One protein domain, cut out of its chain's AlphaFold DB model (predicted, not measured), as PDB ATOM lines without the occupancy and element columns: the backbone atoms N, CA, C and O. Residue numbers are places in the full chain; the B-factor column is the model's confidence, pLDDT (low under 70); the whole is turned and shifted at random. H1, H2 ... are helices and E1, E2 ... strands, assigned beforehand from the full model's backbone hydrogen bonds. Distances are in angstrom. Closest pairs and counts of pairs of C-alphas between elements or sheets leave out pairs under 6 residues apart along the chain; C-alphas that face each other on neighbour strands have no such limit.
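AT A GLANCE: This is residues 7 to 131 of the 546 residues of an uncharacterized protein of Ostreococcus lucimarinus (strain CCE9901) (UniProt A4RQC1). One six-stranded sheet folds back on itself into a nearly closed barrel, E4 E3 E2 facing E6 E5 with E1 as hinge, and H1 packs on E2. Beyond H1, two long links with H2 and E7 make a loosely built second part. The printed part has 125 residues, in the order E1 to E6, H1, H2, E7; the sheet, E4 E3 E2 E1 E6 E5, is antiparallel, and the class is mostly strand, with under half of the residues in named elements. It is compact, radius of gyration of the C-alphas 15.8 A, yet elongated, 54 by 31 by 22 A.

IN THESE COORDINATES: Find C-alpha 7 at (41.225, 12.415, 200.033); E1 runs 19.9 A to residue 14, bending by 62 degrees at residue 11. Next come E2, residues 25 to 31, 19.2 A; E3, 37 to 42, 16.7 A; E4, 48 to 53; E5, 63 to 66; and E6, 69 to 76, 18.7 A. H1 is residues 85 to 90, H2 110 to 113, and E7 126 to 128, ending at C-alpha 128 (47.559, 6.334, 183.253).

HOW THE PARTS SIT: E1 to E4 form a meander, each strand the antiparallel neighbour of the one before; look for N 10 and O 27, 2.9 A, N 30 and O 39, 2.8 A, and N 38 and O 52, 2.8 A. E6 pairs with E1, N 72 and O 11 at 2.8 A, and with E5 in a hairpin, N 64 and O 71 at 2.8 A. The closest C-alphas of edge strands E4 and E5, Ala 52 and Val 66, are 5.1 A apart. H1 is on the sheet over E2, height 8.4 A, along the strands; its closest C-alphas to E2 are Ala 90 and Thr 30, 6.1 A. H1 and H2 are close but not clearly touching, C-alphas 85 and 110 at 7.1 A. In H1 every O i to N i+4 pair is within hydrogen-bond range; H2 is too short for one. E7 pairs with no named strand.

THE WHOLE: The C-alphas of Gly 18 and His 123 are the farthest apart, 54.5 A. The printed part has no cut; the links H1 to H2 and H2 to E7 are long. Mean pLDDT of the printed part is 78.1, with residues 17 to 23, 79 to 82 and 99 to 126 under 70.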
ATOM      1  N   CYS A   7      42.299  13.208 200.608       93.75
ATOM      2  CA  CYS A   7      41.225  12.415 200.033       93.75
ATOM      3  C   CYS A   7      40.267  12.056 201.165       93.75
ATOM      4  O   CYS A   7      40.714  11.647 202.237       93.75
ATOM      5  N   TRP A   8      38.971  12.213 200.937       94.56
ATOM      6  CA  TRP A   8      37.919  11.924 201.905       94.56
ATOM      7  C   TRP A   8      36.910  10.974 201.274       94.56
ATOM      8  O   TRP A   8      36.474  11.210 200.146       94.56
ATOM      9  N   VAL A   9      36.520   9.931 202.002       93.31
ATOM     10  CA  VAL A   9      35.322   9.154 201.665       93.31
ATOM     11  C   VAL A   9      34.121  10.000 202.068       93.31
ATOM     12  O   VAL A   9      34.079  10.534 203.183       93.31
ATOM     13  N   VAL A  10      33.170  10.174 201.154       94.19
ATOM     14  CA  VAL A  10      32.009  11.046 201.349       94.19
ATOM     15  C   VAL A  10      30.713  10.337 200.989       94.19
ATOM     16  O   VAL A  10      30.665   9.566 200.035       94.19
ATOM     17  N   SER A  11      29.649  10.655 201.719       94.00
ATOM     18  CA  SER A  11      28.280  10.377 201.288       94.00
ATOM     19  C   SER A  11      27.774  11.615 200.556       94.00
ATOM     20  O   SER A  11      27.805  12.705 201.129       94.00
ATOM     21  N   TYR A  12      27.369  11.494 199.293       93.75
ATOM     22  CA  TYR A  12      26.927  12.627 198.483       93.75
ATOM     23  C   TYR A  12      25.514  12.441 197.926       93.75
ATOM     24  O   TYR A  12      25.122  11.368 197.472       93.75
ATOM     25  N   ALA A  13      24.769  13.543 197.892       91.12
ATOM     26  CA  ALA A  13      23.446  13.646 197.294       91.12
ATOM     27  C   ALA A  13      23.413  14.846 196.339       91.12
ATOM     28  O   ALA A  13      24.047  15.874 196.597       91.12
ATOM     29  N   ARG A  14      22.676  14.747 195.225       88.56
ATOM     30  CA  ARG A  14      22.479  15.899 194.336       88.56
ATOM     31  C   ARG A  14      21.408  16.799 194.940       88.56
ATOM     32  O   ARG A  14      20.284  16.357 195.179       88.56
ATOM     33  N   VAL A  15      21.750  18.064 195.156       82.00
ATOM     34  CA  VAL A  15      20.808  19.092 195.594       82.00
ATOM     35  C   VAL A  15      19.781  19.276 194.479       82.00
ATOM     36  O   VAL A  15      20.119  19.674 193.366       82.00
ATOM     37  N   ARG A  16      18.524  18.936 194.767       71.88
ATOM     38  CA  ARG A  16      17.376  19.234 193.906       71.88
ATOM     39  C   ARG A  16      16.582  20.362 194.541       71.88
ATOM     40  O   ARG A  16      16.256  20.283 195.724       71.88
ATOM     41  N   ASP A  17      16.228  21.364 193.749       55.56
ATOM     42  CA  ASP A  17      15.321  22.415 194.197       55.56
ATOM     43  C   ASP A  17      13.940  21.812 194.507       55.56
ATOM     44  O   ASP A  17      13.280  21.249 193.634       55.56
ATOM     45  N   GLY A  18      13.515  21.909 195.770       56.09
ATOM     46  CA  GLY A  18      12.149  21.595 196.201       56.09
ATOM     47  C   GLY A  18      11.751  20.113 196.275       56.09
ATOM     48  O   GLY A  18      10.557  19.837 196.329       56.09
ATOM     49  N   ALA A  19      12.692  19.162 196.289       52.59
ATOM     50  CA  ALA A  19      12.381  17.728 196.369       52.59
ATOM     51  C   ALA A  19      13.052  17.024 197.559       52.59
ATOM     52  O   ALA A  19      14.118  17.436 198.019       52.59
ATOM     53  N   SER A  20      12.450  15.917 198.012       53.44
ATOM     54  CA  SER A  20      13.051  14.970 198.960       53.44
ATOM     55  C   SER A  20      14.478  14.618 198.532       53.44
ATOM     56  O   SER A  20      14.728  14.419 197.338       53.44
ATOM     57  N   ARG A  21      15.413  14.554 199.496       58.16
ATOM     58  CA  ARG A  21      16.840  14.283 199.239       58.16
ATOM     59  C   ARG A  21      16.995  13.103 198.276       58.16
ATOM     60  O   ARG A  21      16.390  12.054 198.485       58.16
ATOM     61  N   SER A  22      17.817  13.263 197.235       61.75
ATOM     62  CA  SER A  22      18.181  12.126 196.386       61.75
ATOM     63  C   SER A  22      18.843  11.045 197.238       61.75
ATOM     64  O   SER A  22      19.568  11.392 198.173       61.75
ATOM     65  N   ALA A  23      18.667   9.772 196.874       66.69
ATOM     66  CA  ALA A  23      19.412   8.673 197.482       66.69
ATOM     67  C   ALA A  23      20.908   9.027 197.563       66.69
ATOM     68  O   ALA A  23      21.492   9.480 196.573       66.69
ATOM     69  N   SER A  24      21.485   8.893 198.757       81.62
ATOM     70  CA  SER A  24      22.883   9.247 198.994       81.62
ATOM     71  C   SER A  24      23.782   8.131 198.473       81.62
ATOM     72  O   SER A  24      23.521   6.959 198.738       81.62
ATOM     73  N   ALA A  25      24.828   8.493 197.739       89.25
ATOM     74  CA  ALA A  25      25.808   7.570 197.181       89.25
ATOM     75  C   ALA A  25      27.177   7.775 197.838       89.25
ATOM     76  O   ALA A  25      27.491   8.868 198.310       89.25
ATOM     77  N   GLU A  26      28.005   6.734 197.862       90.50
ATOM     78  CA  GLU A  26      29.390   6.846 198.318       90.50
ATOM     79  C   GLU A  26      30.289   7.375 197.193       90.50
ATOM     80  O   GLU A  26      30.169   6.983 196.030       90.50
ATOM     81  N   GLY A  27      31.197   8.284 197.536       92.81
ATOM     82  CA  GLY A  27      32.139   8.892 196.606       92.81
ATOM     83  C   GLY A  27      33.460   9.259 197.261       92.81
ATOM     84  O   GLY A  27      33.643   9.146 198.475       92.81
ATOM     85  N   LEU A  28      34.381   9.754 196.438       94.56
ATOM     86  CA  LEU A  28      35.678  10.248 196.881       94.56
ATOM     87  C   LEU A  28      35.777  11.752 196.614       94.56
ATOM     88  O   LEU A  28      35.731  12.196 195.466       94.56
ATOM     89  N   LEU A  29      35.952  12.542 197.669       95.69
ATOM     90  CA  LEU A  29      36.294  13.958 197.560       95.69
ATOM     91  C   LEU A  29      37.816  14.102 197.601       95.69
ATOM     92  O   LEU A  29      38.441  13.799 198.620       95.69
ATOM     93  N   THR A  30      38.419  14.580 196.514       94.81
ATOM     94  CA  THR A  30      39.867  14.799 196.429       94.81
ATOM     95  C   THR A  30      40.220  16.282 196.448       94.81
ATOM     96  O   THR A  30      39.496  17.143 195.942       94.81
ATOM     97  N   ILE A  31      41.353  16.581 197.074       94.31
ATOM     98  CA  ILE A  31      41.970  17.901 197.172       94.31
ATOM     99  C   ILE A  31      43.406  17.719 196.682       94.31
ATOM    100  O   ILE A  31      44.254  17.256 197.455       94.31
ATOM    101  N   PRO A  32      43.686  18.010 195.400       91.50
ATOM    102  CA  PRO A  32      45.007  17.794 194.826       91.50
ATOM    103  C   PRO A  32      46.075  18.653 195.504       91.50
ATOM    104  O   PRO A  32      45.827  19.802 195.892       91.50
ATOM    105  N   GLN A  33      47.289  18.113 195.637       83.75
ATOM    106  CA  GLN A  33      48.379  18.829 196.294       83.75
ATOM    107  C   GLN A  33      48.633  20.191 195.623       83.75
ATOM    108  O   GLN A  33      48.730  20.279 194.406       83.75
ATOM    109  N   ARG A  34      48.807  21.259 196.417       82.69
ATOM    110  CA  ARG A  34      49.099  22.631 195.941       82.69
ATOM    111  C   ARG A  34      47.966  23.320 195.159       82.69
ATOM    112  O   ARG A  34      48.145  24.472 194.771       82.69
ATOM    113  N   HIS A  35      46.793  22.702 195.002       84.62
ATOM    114  CA  HIS A  35      45.630  23.317 194.351       84.62
ATOM    115  C   HIS A  35      44.572  23.776 195.373       84.62
ATOM    116  O   HIS A  35      44.333  23.127 196.386       84.62
ATOM    117  N   ASN A  36      43.911  24.913 195.119       88.38
ATOM    118  CA  ASN A  36      42.777  25.408 195.925       88.38
ATOM    119  C   ASN A  36      41.434  24.845 195.409       88.38
ATOM    120  O   ASN A  36      40.454  25.579 195.300       88.38
ATOM    121  N   LEU A  37      41.392  23.558 195.067       92.06
ATOM    122  CA  LEU A  37      40.240  22.919 194.436       92.06
ATOM    123  C   LEU A  37      39.822  21.674 195.226       92.06
ATOM    124  O   LEU A  37      40.670  20.941 195.729       92.06
ATOM    125  N   MET A  38      38.516  21.452 195.308       94.69
ATOM    126  CA  MET A  38      37.875  20.209 195.728       94.69
ATOM    127  C   MET A  38      37.217  19.570 194.506       94.69
ATOM    128  O   MET A  38      36.561  20.263 193.726       94.69
ATOM    129  N   LEU A  39      37.379  18.261 194.350       95.44
ATOM    130  CA  LEU A  39      36.846  17.470 193.244       95.44
ATOM    131  C   LEU A  39      36.022  16.321 193.813       95.44
ATOM    132  O   LEU A  39      36.550  15.514 194.577       95.44
ATOM    133  N   LEU A  40      34.746  16.236 193.447       95.94
ATOM    134  CA  LEU A  40      33.910  15.089 193.783       95.94
ATOM    135  C   LEU A  40      34.034  14.035 192.682       95.94
ATOM    136  O   LEU A  40      33.842  14.347 191.504       95.94
ATOM    137  N   HIS A  41      34.302  12.795 193.073       94.12
ATOM    138  CA  HIS A  41      34.372  11.634 192.195       94.12
ATOM    139  C   HIS A  41      33.386  10.551 192.642       94.12
ATOM    140  O   HIS A  41      33.150  10.383 193.841       94.12
ATOM    141  N   THR A  42      32.860   9.781 191.690       90.88
ATOM    142  CA  THR A  42      32.184   8.509 191.985       90.88
ATOM    143  C   THR A  42      33.139   7.533 192.675       90.88
ATOM    144  O   THR A  42      34.355   7.593 192.464       90.88
ATOM    145  N   HIS A  43      32.599   6.620 193.482       84.50
ATOM    146  CA  HIS A  43      33.312   5.445 193.983       84.50
ATOM    147  C   HIS A  43      32.574   4.166 193.519       84.50
ATOM    148  O   HIS A  43      31.345   4.154 193.558       84.50
ATOM    149  N   PRO A  44      33.285   3.116 193.059       74.94
ATOM    150  CA  PRO A  44      34.735   3.074 192.871       74.94
ATOM    151  C   PRO A  44      35.209   3.918 191.674       74.94
ATOM    152  O   PRO A  44      36.285   4.502 191.776       74.94
ATOM    153  N   ASP A  45      34.391   4.054 190.618       77.56
ATOM    154  CA  ASP A  45      34.669   4.500 189.227       77.56
ATOM    155  C   ASP A  45      35.531   5.764 188.988       77.56
ATOM    156  O   ASP A  45      35.899   6.052 187.847       77.56
ATOM    157  N   GLY A  46      35.838   6.572 190.006       86.25
ATOM    158  CA  GLY A  46      36.744   7.728 189.914       86.25
ATOM    159  C   GLY A  46      36.305   8.854 188.966       86.25
ATOM    160  O   GLY A  46      37.023   9.848 188.809       86.25
ATOM    161  N   ALA A  47      35.133   8.743 188.341       89.69
ATOM    162  CA  ALA A  47      34.618   9.700 187.378       89.69
ATOM    163  C   ALA A  47      34.263  11.012 188.084       89.69
ATOM    164  O   ALA A  47      33.552  11.022 189.091       89.69
ATOM    165  N   ARG A  48      34.762  12.140 187.569       92.44
ATOM    166  CA  ARG A  48      34.561  13.456 188.190       92.44
ATOM    167  C   ARG A  48      33.110  13.903 188.006       92.44
ATOM    168  O   ARG A  48      32.666  14.098 186.876       92.44
ATOM    169  N   LEU A  49      32.407  14.114 189.116       92.81
ATOM    170  CA  LEU A  49      31.015  14.568 189.175       92.81
ATOM    171  C   LEU A  49      30.879  16.086 189.282       92.81
ATOM    172  O   LEU A  49      29.960  16.655 188.708       92.81
ATOM    173  N   ALA A  50      31.762  16.732 190.043       94.19
ATOM    174  CA  ALA A  50      31.689  18.164 190.316       94.19
ATOM    175  C   ALA A  50      33.030  18.707 190.823       94.19
ATOM    176  O   ALA A  50      33.910  17.950 191.245       94.19
ATOM    177  N   HIS A  51      33.167  20.031 190.825       95.06
ATOM    178  CA  HIS A  51      34.325  20.732 191.384       95.06
ATOM    179  C   HIS A  51      33.914  22.002 192.132       95.06
ATOM    180  O   HIS A  51      32.881  22.601 191.844       95.06
ATOM    181  N   ALA A  52      34.716  22.426 193.107       94.00
ATOM    182  CA  ALA A  52      34.496  23.661 193.860       94.00
ATOM    183  C   ALA A  52      35.807  24.240 194.408       94.00
ATOM    184  O   ALA A  52      36.813  23.539 194.524       94.00
ATOM    185  N   ALA A  53      35.796  25.516 194.798       92.44
ATOM    186  CA  ALA A  53      36.907  26.123 195.527       92.44
ATOM    187  C   ALA A  53      37.114  25.442 196.896       92.44
ATOM    188  O   ALA A  53      36.157  25.139 197.606       92.44
ATOM    189  N   HIS A  54      38.371  25.215 197.280       91.38
ATOM    190  CA  HIS A  54      38.724  24.501 198.511       91.38
ATOM    191  C   HIS A  54      38.262  25.218 199.793       91.38
ATOM    192  O   HIS A  54      38.662  26.353 200.068       91.38
ATOM    193  N   VAL A  55      37.523  24.497 200.641       89.25
ATOM    194  CA  VAL A  55      37.022  24.969 201.942       89.25
ATOM    195  C   VAL A  55      37.948  24.522 203.079       89.25
ATOM    196  O   VAL A  55      38.399  23.384 203.124       89.25
ATOM    197  N   VAL A  56      38.240  25.420 204.024       87.56
ATOM    198  CA  VAL A  56      39.146  25.153 205.159       87.56
ATOM    199  C   VAL A  56      38.395  24.517 206.340       87.56
ATOM    200  O   VAL A  56      37.225  24.827 206.580       87.56
ATOM    201  N   GLY A  57      39.078  23.663 207.113       87.44
ATOM    202  CA  GLY A  57      38.548  23.049 208.343       87.44
ATOM    203  C   GLY A  57      37.696  21.799 208.104       87.44
ATOM    204  O   GLY A  57      36.663  21.626 208.746       87.44
ATOM    205  N   LEU A  58      38.064  20.978 207.122       89.88
ATOM    206  CA  LEU A  58      37.371  19.729 206.804       89.88
ATOM    207  C   LEU A  58      37.554  18.708 207.938       89.88
ATOM    208  O   LEU A  58      38.656  18.551 208.460       89.88
ATOM    209  N   SER A  59      36.465  18.044 208.322       91.50
ATOM    210  CA  SER A  59      36.398  17.093 209.437       91.50
ATOM    211  C   SER A  59      35.286  16.065 209.194       91.50
ATOM    212  O   SER A  59      34.317  16.402 208.507       91.50
ATOM    213  N   PRO A  60      35.352  14.858 209.784       92.25
ATOM    214  CA  PRO A  60      34.239  13.906 209.764       92.25
ATOM    215  C   PRO A  60      32.910  14.535 210.219       92.25
ATOM    216  O   PRO A  60      32.897  15.435 211.063       92.25
ATOM    217  N   GLY A  61      31.798  14.093 209.630       87.69
ATOM    218  CA  GLY A  61      30.439  14.611 209.839       87.69
ATOM    219  C   GLY A  61      30.162  15.997 209.238       87.69
ATOM    220  O   GLY A  61      29.014  16.443 209.221       87.69
ATOM    221  N   ARG A  62      31.174  16.717 208.732       91.38
ATOM    222  CA  ARG A  62      30.963  18.045 208.141       91.38
ATOM    223  C   ARG A  62      30.344  17.920 206.750       91.38
ATOM    224  O   ARG A  62      30.854  17.189 205.904       91.38
ATOM    225  N   LYS A  63      29.304  18.713 206.487       92.00
ATOM    226  CA  LYS A  63      28.716  18.860 205.149       92.00
ATOM    227  C   LYS A  63      29.387  19.992 204.373       92.00
ATOM    228  O   LYS A  63      29.647  21.068 204.918       92.00
ATOM    229  N   VAL A  64      29.674  19.743 203.099       93.38
ATOM    230  CA  VAL A  64      30.261  20.693 202.146       93.38
ATOM    231  C   VAL A  64      29.515  20.618 200.816       93.38
ATOM    232  O   VAL A  64      29.048  19.554 200.421       93.38
ATOM    233  N   ARG A  65      29.390  21.749 200.113       92.94
ATOM    234  CA  ARG A  65      28.786  21.789 198.773       92.94
ATOM    235  C   ARG A  65      29.877  21.747 197.705       92.94
ATOM    236  O   ARG A  65      30.849  22.495 197.799       92.94
ATOM    237  N   VAL A  66      29.701  20.896 196.698       93.50
ATOM    238  CA  VAL A  66      30.616  20.736 195.559       93.50
ATOM    239  C   VAL A  66      29.781  20.750 194.282       93.50
ATOM    240  O   VAL A  66      29.092  19.778 193.982       93.50
ATOM    241  N   GLY A  67      29.778  21.878 193.567       90.81
ATOM    242  CA  GLY A  67      28.818  22.117 192.484       90.81
ATOM    243  C   GLY A  67      27.372  21.921 192.958       90.81
ATOM    244  O   GLY A  67      26.967  22.468 193.987       90.81
ATOM    245  N   ASP A  68      26.632  21.078 192.238       89.88
ATOM    246  CA  ASP A  68      25.238  20.705 192.523       89.88
ATOM    247  C   ASP A  68      25.083  19.678 193.667       89.88
ATOM    248  O   ASP A  68      23.973  19.215 193.925       89.88
ATOM    249  N   TYR A  69      26.162  19.256 194.334       92.50
ATOM    250  CA  TYR A  69      26.136  18.149 195.296       92.50
ATOM    251  C   TYR A  69      26.362  18.612 196.739       92.50
ATOM    252  O   TYR A  69      27.267  19.398 197.023       92.50
ATOM    253  N   GLU A  70      25.565  18.086 197.668       93.38
ATOM    254  CA  GLU A  70      25.833  18.131 199.108       93.38
ATOM    255  C   GLU A  70      26.616  16.867 199.478       93.38
ATOM    256  O   GLU A  70      26.153  15.758 199.223       93.38
ATOM    257  N   CYS A  71      27.811  17.036 200.043       94.06
ATOM    258  CA  CYS A  71      28.712  15.953 200.433       94.06
ATOM    259  C   CYS A  71      28.926  15.989 201.947       94.06
ATOM    260  O   CYS A  71      29.391  16.995 202.481       94.06
ATOM    261  N   GLU A  72      28.634  14.896 202.636       94.38
ATOM    262  CA  GLU A  72      28.977  14.679 204.038       94.38
ATOM    263  C   GLU A  72      30.298  13.909 204.126       94.38
ATOM    264  O   GLU A  72      30.428  12.811 203.585       94.38
ATOM    265  N   LEU A  73      31.296  14.503 204.784       94.56
ATOM    266  CA  LEU A  73      32.604  13.884 204.980       94.56
ATOM    267  C   LEU A  73      32.481  12.728 205.978       94.56
ATOM    268  O   LEU A  73      32.239  12.969 207.158       94.56
ATOM    269  N   LEU A  74      32.673  11.486 205.538       91.62
ATOM    270  CA  LEU A  74      32.586  10.323 206.425       91.62
ATOM    271  C   LEU A  74      33.908  10.120 207.171       91.62
ATOM    272  O   LEU A  74      33.941  10.105 208.398       91.62
ATOM    273  N   MET A  75      35.009  10.023 206.423       90.69
ATOM    274  CA  MET A  75      36.353   9.821 206.967       90.69
ATOM    275  C   MET A  75      37.432  10.284 205.982       90.69
ATOM    276  O   MET A  75      37.187  10.396 204.780       90.69
ATOM    277  N   LEU A  76      38.648  10.518 206.484       90.81
ATOM    278  CA  LEU A  76      39.829  10.589 205.622       90.81
ATOM    279  C   LEU A  76      40.021   9.228 204.946       90.81
ATOM    280  O   LEU A  76      39.968   8.192 205.607       90.81
ATOM    281  N   ALA A  77      40.225   9.231 203.632       85.62
ATOM    282  CA  ALA A  77      40.352   8.002 202.867       85.62
ATOM    283  C   ALA A  77      41.662   7.273 203.230       85.62
ATOM    284  O   ALA A  77      42.728   7.904 203.209       85.62
ATOM    285  N   PRO A  78      41.608   5.959 203.529       76.19
ATOM    286  CA  PRO A  78      42.798   5.172 203.836       76.19
ATOM    287  C   PRO A  78      43.744   5.096 202.630       76.19
ATOM    288  O   PRO A  78      43.393   5.464 201.502       76.19
ATOM    289  N   HIS A  79      44.968   4.619 202.857       69.69
ATOM    290  CA  HIS A  79      45.953   4.450 201.789       69.69
ATOM    291  C   HIS A  79      45.402   3.591 200.641       69.69
ATOM    292  O   HIS A  79      44.918   2.486 200.854       69.69
ATOM    293  N   GLY A  80      45.461   4.130 199.419       67.44
ATOM    294  CA  GLY A  80      44.926   3.497 198.208       67.44
ATOM    295  C   GLY A  80      43.469   3.838 197.872       67.44
ATOM    296  O   GLY A  80      43.026   3.487 196.785       67.44
ATOM    297  N   GLY A  81      42.725   4.531 198.746       66.56
ATOM    298  CA  GLY A  81      41.401   5.089 198.418       66.56
ATOM    299  C   GLY A  81      40.346   4.085 197.941       66.56
ATOM    300  O   GLY A  81      39.468   4.461 197.165       66.56
ATOM    301  N   GLY A  82      40.459   2.815 198.347       67.00
ATOM    302  CA  GLY A  82      39.581   1.732 197.888       67.00
ATOM    303  C   GLY A  82      39.690   1.450 196.384       67.00
ATOM    304  O   GLY A  82      38.676   1.209 195.741       67.00
ATOM    305  N   GLY A  83      40.884   1.583 195.795       71.56
ATOM    306  CA  GLY A  83      41.125   1.339 194.366       71.56
ATOM    307  C   GLY A  83      40.698   2.483 193.435       71.56
ATOM    308  O   GLY A  83      41.024   2.462 192.251       71.56
ATOM    309  N   ASN A  84      40.031   3.519 193.954       83.12
ATOM    310  CA  ASN A  84      39.599   4.665 193.158       83.12
ATOM    311  C   ASN A  84      40.820   5.446 192.621       83.12
ATOM    312  O   ASN A  84      41.589   6.011 193.410       83.12
ATOM    313  N   PRO A  85      41.008   5.562 191.296       80.69
ATOM    314  CA  PRO A  85      42.237   6.102 190.721       80.69
ATOM    315  C   PRO A  85      42.365   7.624 190.912       80.69
ATOM    316  O   PRO A  85      43.474   8.166 190.849       80.69
ATOM    317  N   ALA A  86      41.266   8.322 191.234       88.56
ATOM    318  CA  ALA A  86      41.310   9.724 191.635       88.56
ATOM    319  C   ALA A  86      42.078   9.927 192.949       88.56
ATOM    320  O   ALA A  86      42.689  10.982 193.132       88.56
ATOM    321  N   TYR A  87      42.136   8.908 193.820       89.81
ATOM    322  CA  TYR A  87      43.006   8.925 194.995       89.81
ATOM    323  C   TYR A  87      44.462   9.134 194.577       89.81
ATOM    324  O   TYR A  87      45.099  10.067 195.053       89.81
ATOM    325  N   ALA A  88      44.974   8.318 193.651       85.62
ATOM    326  CA  ALA A  88      46.358   8.405 193.188       85.62
ATOM    327  C   ALA A  88      46.649   9.736 192.470       85.62
ATOM    328  O   ALA A  88      47.699  10.336 192.708       85.62
ATOM    329  N   ALA A  89      45.711  10.244 191.660       87.88
ATOM    330  CA  ALA A  89      45.863  11.541 190.992       87.88
ATOM    331  C   ALA A  89      45.936  12.742 191.947       87.88
ATOM    332  O   ALA A  89      46.542  13.747 191.589       87.88
ATOM    333  N   ALA A  90      45.381  12.660 193.160       89.81
ATOM    334  CA  ALA A  90      45.460  13.762 194.119       89.81
ATOM    335  C   ALA A  90      46.904  14.055 194.587       89.81
ATOM    336  O   ALA A  90      47.212  15.194 194.951       89.81
ATOM    337  N   PHE A  91      47.787  13.047 194.578       89.12
ATOM    338  CA  PHE A  91      49.165  13.126 195.091       89.12
ATOM    339  C   PHE A  91      50.227  13.467 194.033       89.12
ATOM    340  O   PHE A  91      51.395  13.617 194.391       89.12
ATOM    341  N   VAL A  92      49.849  13.595 192.761       86.62
ATOM    342  CA  VAL A  92      50.756  13.919 191.647       86.62
ATOM    343  C   VAL A  92      50.309  15.194 190.930       86.62
ATOM    344  O   VAL A  92      49.179  15.653 191.100       86.62
ATOM    345  N   MET A  93      51.188  15.795 190.129       85.50
ATOM    346  CA  MET A  93      50.821  16.956 189.317       85.50
ATOM    347  C   MET A  93      50.000  16.528 188.081       85.50
ATOM    348  O   MET A  93      50.207  15.435 187.545       85.50
ATOM    349  N   PRO A  94      49.104  17.385 187.556       84.94
ATOM    350  CA  PRO A  94      48.331  17.079 186.351       84.94
ATOM    351  C   PRO A  94      49.225  16.735 185.149       84.94
ATOM    352  O   PRO A  94      50.180  17.451 184.845       84.94
ATOM    353  N   GLY A  95      48.918  15.638 184.454       79.81
ATOM    354  CA  GLY A  95      49.722  15.098 183.353       79.81
ATOM    355  C   GLY A  95      50.920  14.222 183.760       79.81
ATOM    356  O   GLY A  95      51.527  13.599 182.880       79.81
ATOM    357  N   GLU A  96      51.259  14.115 185.050       83.69
ATOM    358  CA  GLU A  96      52.208  13.103 185.532       83.69
ATOM    359  C   GLU A  96      51.594  11.700 185.456       83.69
ATOM    360  O   GLU A  96      50.375  11.531 185.494       83.69
ATOM    361  N   ILE A  97      52.449  10.686 185.309       80.94
ATOM    362  CA  ILE A  97      52.033   9.280 185.302       80.94
ATOM    363  C   ILE A  97      51.600   8.914 186.722       80.94
ATOM    364  O   ILE A  97      52.339   9.171 187.674       80.94
ATOM    365  N   LEU A  98      50.418   8.314 186.867       79.38
ATOM    366  CA  LEU A  98      49.968   7.828 188.165       79.38
ATOM    367  C   LEU A  98      50.895   6.705 188.637       79.38
ATOM    368  O   LEU A  98      51.260   5.848 187.824       79.38
ATOM    369  N   PRO A  99      51.272   6.669 189.929       68.69
ATOM    370  CA  PRO A  99      52.014   5.538 190.459       68.69
ATOM    371  C   PRO A  99      51.206   4.270 190.193       68.69
ATOM    372  O   PRO A  99      50.041   4.174 190.585       68.69
ATOM    373  N   THR A 100      51.811   3.300 189.510       58.91
ATOM    374  CA  THR A 100      51.182   1.995 189.341       58.91
ATOM    375  C   THR A 100      50.933   1.421 190.729       58.91
ATOM    376  O   THR A 100      51.861   1.306 191.535       58.91
ATOM    377  N   MET A 101      49.682   1.053 191.019       52.56
ATOM    378  CA  MET A 101      49.371   0.182 192.150       52.56
ATOM    379  C   MET A 101      49.975  -1.186 191.830       52.56
ATOM    380  O   MET A 101      49.342  -2.061 191.248       52.56
ATOM    381  N   ASN A 102      51.273  -1.318 192.105       41.81
ATOM    382  CA  ASN A 102      52.031  -2.531 191.869       41.81
ATOM    383  C   ASN A 102      51.504  -3.609 192.808       41.81
ATOM    384  O   ASN A 102      51.903  -3.627 193.969       41.81
ATOM    385  N   ALA A 103      50.634  -4.474 192.290       39.72
ATOM    386  CA  ALA A 103      50.710  -5.939 192.311       39.72
ATOM    387  C   ALA A 103      51.315  -6.660 193.548       39.72
ATOM    388  O   ALA A 103      51.837  -7.766 193.414       39.72
ATOM    389  N   MET A 104      51.272  -6.072 194.749       38.28
ATOM    390  CA  MET A 104      51.533  -6.779 196.009       38.28
ATOM    391  C   MET A 104      50.378  -7.734 196.319       38.28
ATOM    392  O   MET A 104      50.627  -8.858 196.748       38.28
ATOM    393  N   ASN A 105      49.155  -7.330 195.969       40.09
ATOM    394  CA  ASN A 105      48.041  -8.232 195.699       40.09
ATOM    395  C   ASN A 105      47.971  -8.402 194.178       40.09
ATOM    396  O   ASN A 105      48.027  -7.407 193.455       40.09
ATOM    397  N   LYS A 106      47.904  -9.636 193.673       44.41
ATOM    398  CA  LYS A 106      48.057  -9.926 192.232       44.41
ATOM    399  C   LYS A 106      46.821  -9.580 191.396       44.41
ATOM    400  O   LYS A 106      46.857  -9.749 190.181       44.41
ATOM    401  N   ASP A 107      45.774  -9.097 192.051       42.28
ATOM    402  CA  ASP A 107      44.399  -9.278 191.595       42.28
ATOM    403  C   ASP A 107      43.715  -7.953 191.199       42.28
ATOM    404  O   ASP A 107      42.665  -7.976 190.569       42.28
ATOM    405  N   GLU A 108      44.313  -6.792 191.513       51.97
ATOM    406  CA  GLU A 108      43.692  -5.471 191.304       51.97
ATOM    407  C   GLU A 108      44.684  -4.437 190.735       51.97
ATOM    408  O   GLU A 108      45.204  -3.558 191.426       51.97
ATOM    409  N   SER A 109      44.954  -4.534 189.431       56.84
ATOM    410  CA  SER A 109      45.559  -3.433 188.669       56.84
ATOM    411  C   SER A 109      44.485  -2.413 188.285       56.84
ATOM    412  O   SER A 109      43.368  -2.793 187.938       56.84
ATOM    413  N   TRP A 110      44.835  -1.123 188.211       58.03
ATOM    414  CA  TRP A 110      43.928  -0.101 187.662       58.03
ATOM    415  C   TRP A 110      43.552  -0.365 186.187       58.03
ATOM    416  O   TRP A 110      42.603   0.232 185.689       58.03
ATOM    417  N   LEU A 111      44.273  -1.261 185.494       57.81
ATOM    418  CA  LEU A 111      43.926  -1.747 184.154       57.81
ATOM    419  C   LEU A 111      42.744  -2.719 184.176       57.81
ATOM    420  O   LEU A 111      41.756  -2.444 183.508       57.81
ATOM    421  N   THR A 112      42.807  -3.772 184.996       58.69
ATOM    422  CA  THR A 112      41.674  -4.676 185.275       58.69
ATOM    423  C   THR A 112      40.451  -3.900 185.736       58.69
ATOM    424  O   THR A 112      39.341  -4.095 185.255       58.69
ATOM    425  N   TRP A 113      40.672  -2.923 186.608       57.44
ATOM    426  CA  TRP A 113      39.615  -2.069 187.123       57.44
ATOM    427  C   TRP A 113      39.013  -1.104 186.072       57.44
ATOM    428  O   TRP A 113      37.838  -0.762 186.167       57.44
ATOM    429  N   LEU A 114      39.768  -0.699 185.039       61.69
ATOM    430  CA  LEU A 114      39.236   0.038 183.877       61.69
ATOM    431  C   LEU A 114      38.657  -0.879 182.777       61.69
ATOM    432  O   LEU A 114      38.192  -0.356 181.765       61.69
ATOM    433  N   GLY A 115      38.710  -2.209 182.929       57.03
ATOM    434  CA  GLY A 115      38.368  -3.163 181.864       57.03
ATOM    435  C   GLY A 115      39.340  -3.131 180.676       57.03
ATOM    436  O   GLY A 115      38.940  -3.368 179.540       57.03
ATOM    437  N   LEU A 116      40.603  -2.767 180.921       58.16
ATOM    438  CA  LEU A 116      41.678  -2.630 179.926       58.16
ATOM    439  C   LEU A 116      42.735  -3.744 180.042       58.16
ATOM    440  O   LEU A 116      43.873  -3.567 179.605       58.16
ATOM    441  N   ASP A 117      42.409  -4.867 180.676       57.34
ATOM    442  CA  ASP A 117      43.269  -6.048 180.776       57.34
ATOM    443  C   ASP A 117      43.040  -7.060 179.644       57.34
ATOM    444  O   ASP A 117      44.017  -7.603 179.131       57.34
ATOM    445  N   ASP A 118      41.798  -7.245 179.189       50.97
ATOM    446  CA  ASP A 118      41.466  -8.179 178.097       50.97
ATOM    447  C   ASP A 118      41.899  -7.698 176.691       50.97
ATOM    448  O   ASP A 118      42.084  -8.510 175.783       50.97
ATOM    449  N   GLU A 119      42.083  -6.388 176.480       52.16
ATOM    450  CA  GLU A 119      42.363  -5.806 175.148       52.16
ATOM    451  C   GLU A 119      43.856  -5.607 174.824       52.16
ATOM    452  O   GLU A 119      44.203  -5.235 173.697       52.16
ATOM    453  N   PHE A 120      44.764  -5.820 175.783       51.62
ATOM    454  CA  PHE A 120      46.177  -5.464 175.630       51.62
ATOM    455  C   PHE A 120      47.095  -6.686 175.691       51.62
ATOM    456  O   PHE A 120      47.213  -7.356 176.716       51.62
ATOM    457  N   ASP A 121      47.838  -6.911 174.599       49.97
ATOM    458  CA  ASP A 121      48.981  -7.828 174.579       49.97
ATOM    459  C   ASP A 121      49.862  -7.600 175.819       49.97
ATOM    460  O   ASP A 121      50.285  -6.471 176.094       49.97
ATOM    461  N   GLN A 122      50.237  -8.687 176.506       52.84
ATOM    462  CA  GLN A 122      51.035  -8.719 177.752       52.84
ATOM    463  C   GLN A 122      52.466  -8.126 177.623       52.84
ATOM    464  O   GLN A 122      53.339  -8.334 178.469       52.84
ATOM    465  N   HIS A 123      52.746  -7.423 176.529       47.50
ATOM    466  CA  HIS A 123      54.029  -6.861 176.120       47.50
ATOM    467  C   HIS A 123      54.000  -5.331 175.966       47.50
ATOM    468  O   HIS A 123      55.018  -4.737 175.604       47.50
ATOM    469  N   GLU A 124      52.868  -4.672 176.229       53.59
ATOM    470  CA  GLU A 124      52.757  -3.215 176.164       53.59
ATOM    471  C   GLU A 124      52.165  -2.647 177.451       53.59
ATOM    472  O   GLU A 124      50.961  -2.686 177.679       53.59
ATOM    473  N   ARG A 125      53.030  -2.099 178.314       58.72
ATOM    474  CA  ARG A 125      52.579  -1.456 179.548       58.72
ATOM    475  C   ARG A 125      51.766  -0.218 179.210       58.72
ATOM    476  O   ARG A 125      52.269   0.733 178.609       58.72
ATOM    477  N   VAL A 126      50.518  -0.227 179.638       61.53
ATOM    478  CA  VAL A 126      49.652   0.940 179.601       61.53
ATOM    479  C   VAL A 126      49.919   1.771 180.862       61.53
ATOM    480  O   VAL A 126      50.134   1.232 181.946       61.53
ATOM    481  N   GLN A 127      49.961   3.089 180.716       70.94
ATOM    482  CA  GLN A 127      50.233   4.059 181.771       70.94
ATOM    483  C   GLN A 127      49.086   5.064 181.835       70.94
ATOM    484  O   GLN A 127      48.730   5.663 180.817       70.94
ATOM    485  N   LEU A 128      48.534   5.277 183.029       76.12
ATOM    486  CA  LEU A 128      47.559   6.334 183.253       76.12
ATOM    487  C   LEU A 128      48.252   7.633 183.657       76.12
ATOM    488  O   LEU A 128      49.245   7.607 184.384       76.12
ATOM    489  N   ARG A 129      47.706   8.776 183.244       82.06
ATOM    490  CA  ARG A 129      48.134  10.102 183.705       82.06
ATOM    491  C   ARG A 129      47.074  10.768 184.571       82.06
ATOM    492  O   ARG A 129      45.883  10.528 184.401       82.06
ATOM    493  N   ALA A 130      47.510  11.643 185.470       85.06
ATOM    494  CA  ALA A 130      46.608  12.509 186.217       85.06
ATOM    495  C   ALA A 130      45.826  13.424 185.253       85.06
ATOM    496  O   ALA A 130      46.463  14.127 184.457       85.06
ATOM    497  N   PRO A 131      44.479  13.453 185.318       83.94
ATOM    498  CA  PRO A 131      43.672  14.334 184.481       83.94
ATOM    499  C   PRO A 131      44.027  15.814 184.675       83.94
ATOM    500  O   PRO A 131      44.462  16.232 185.750       83.94
TER     501      PRO A 131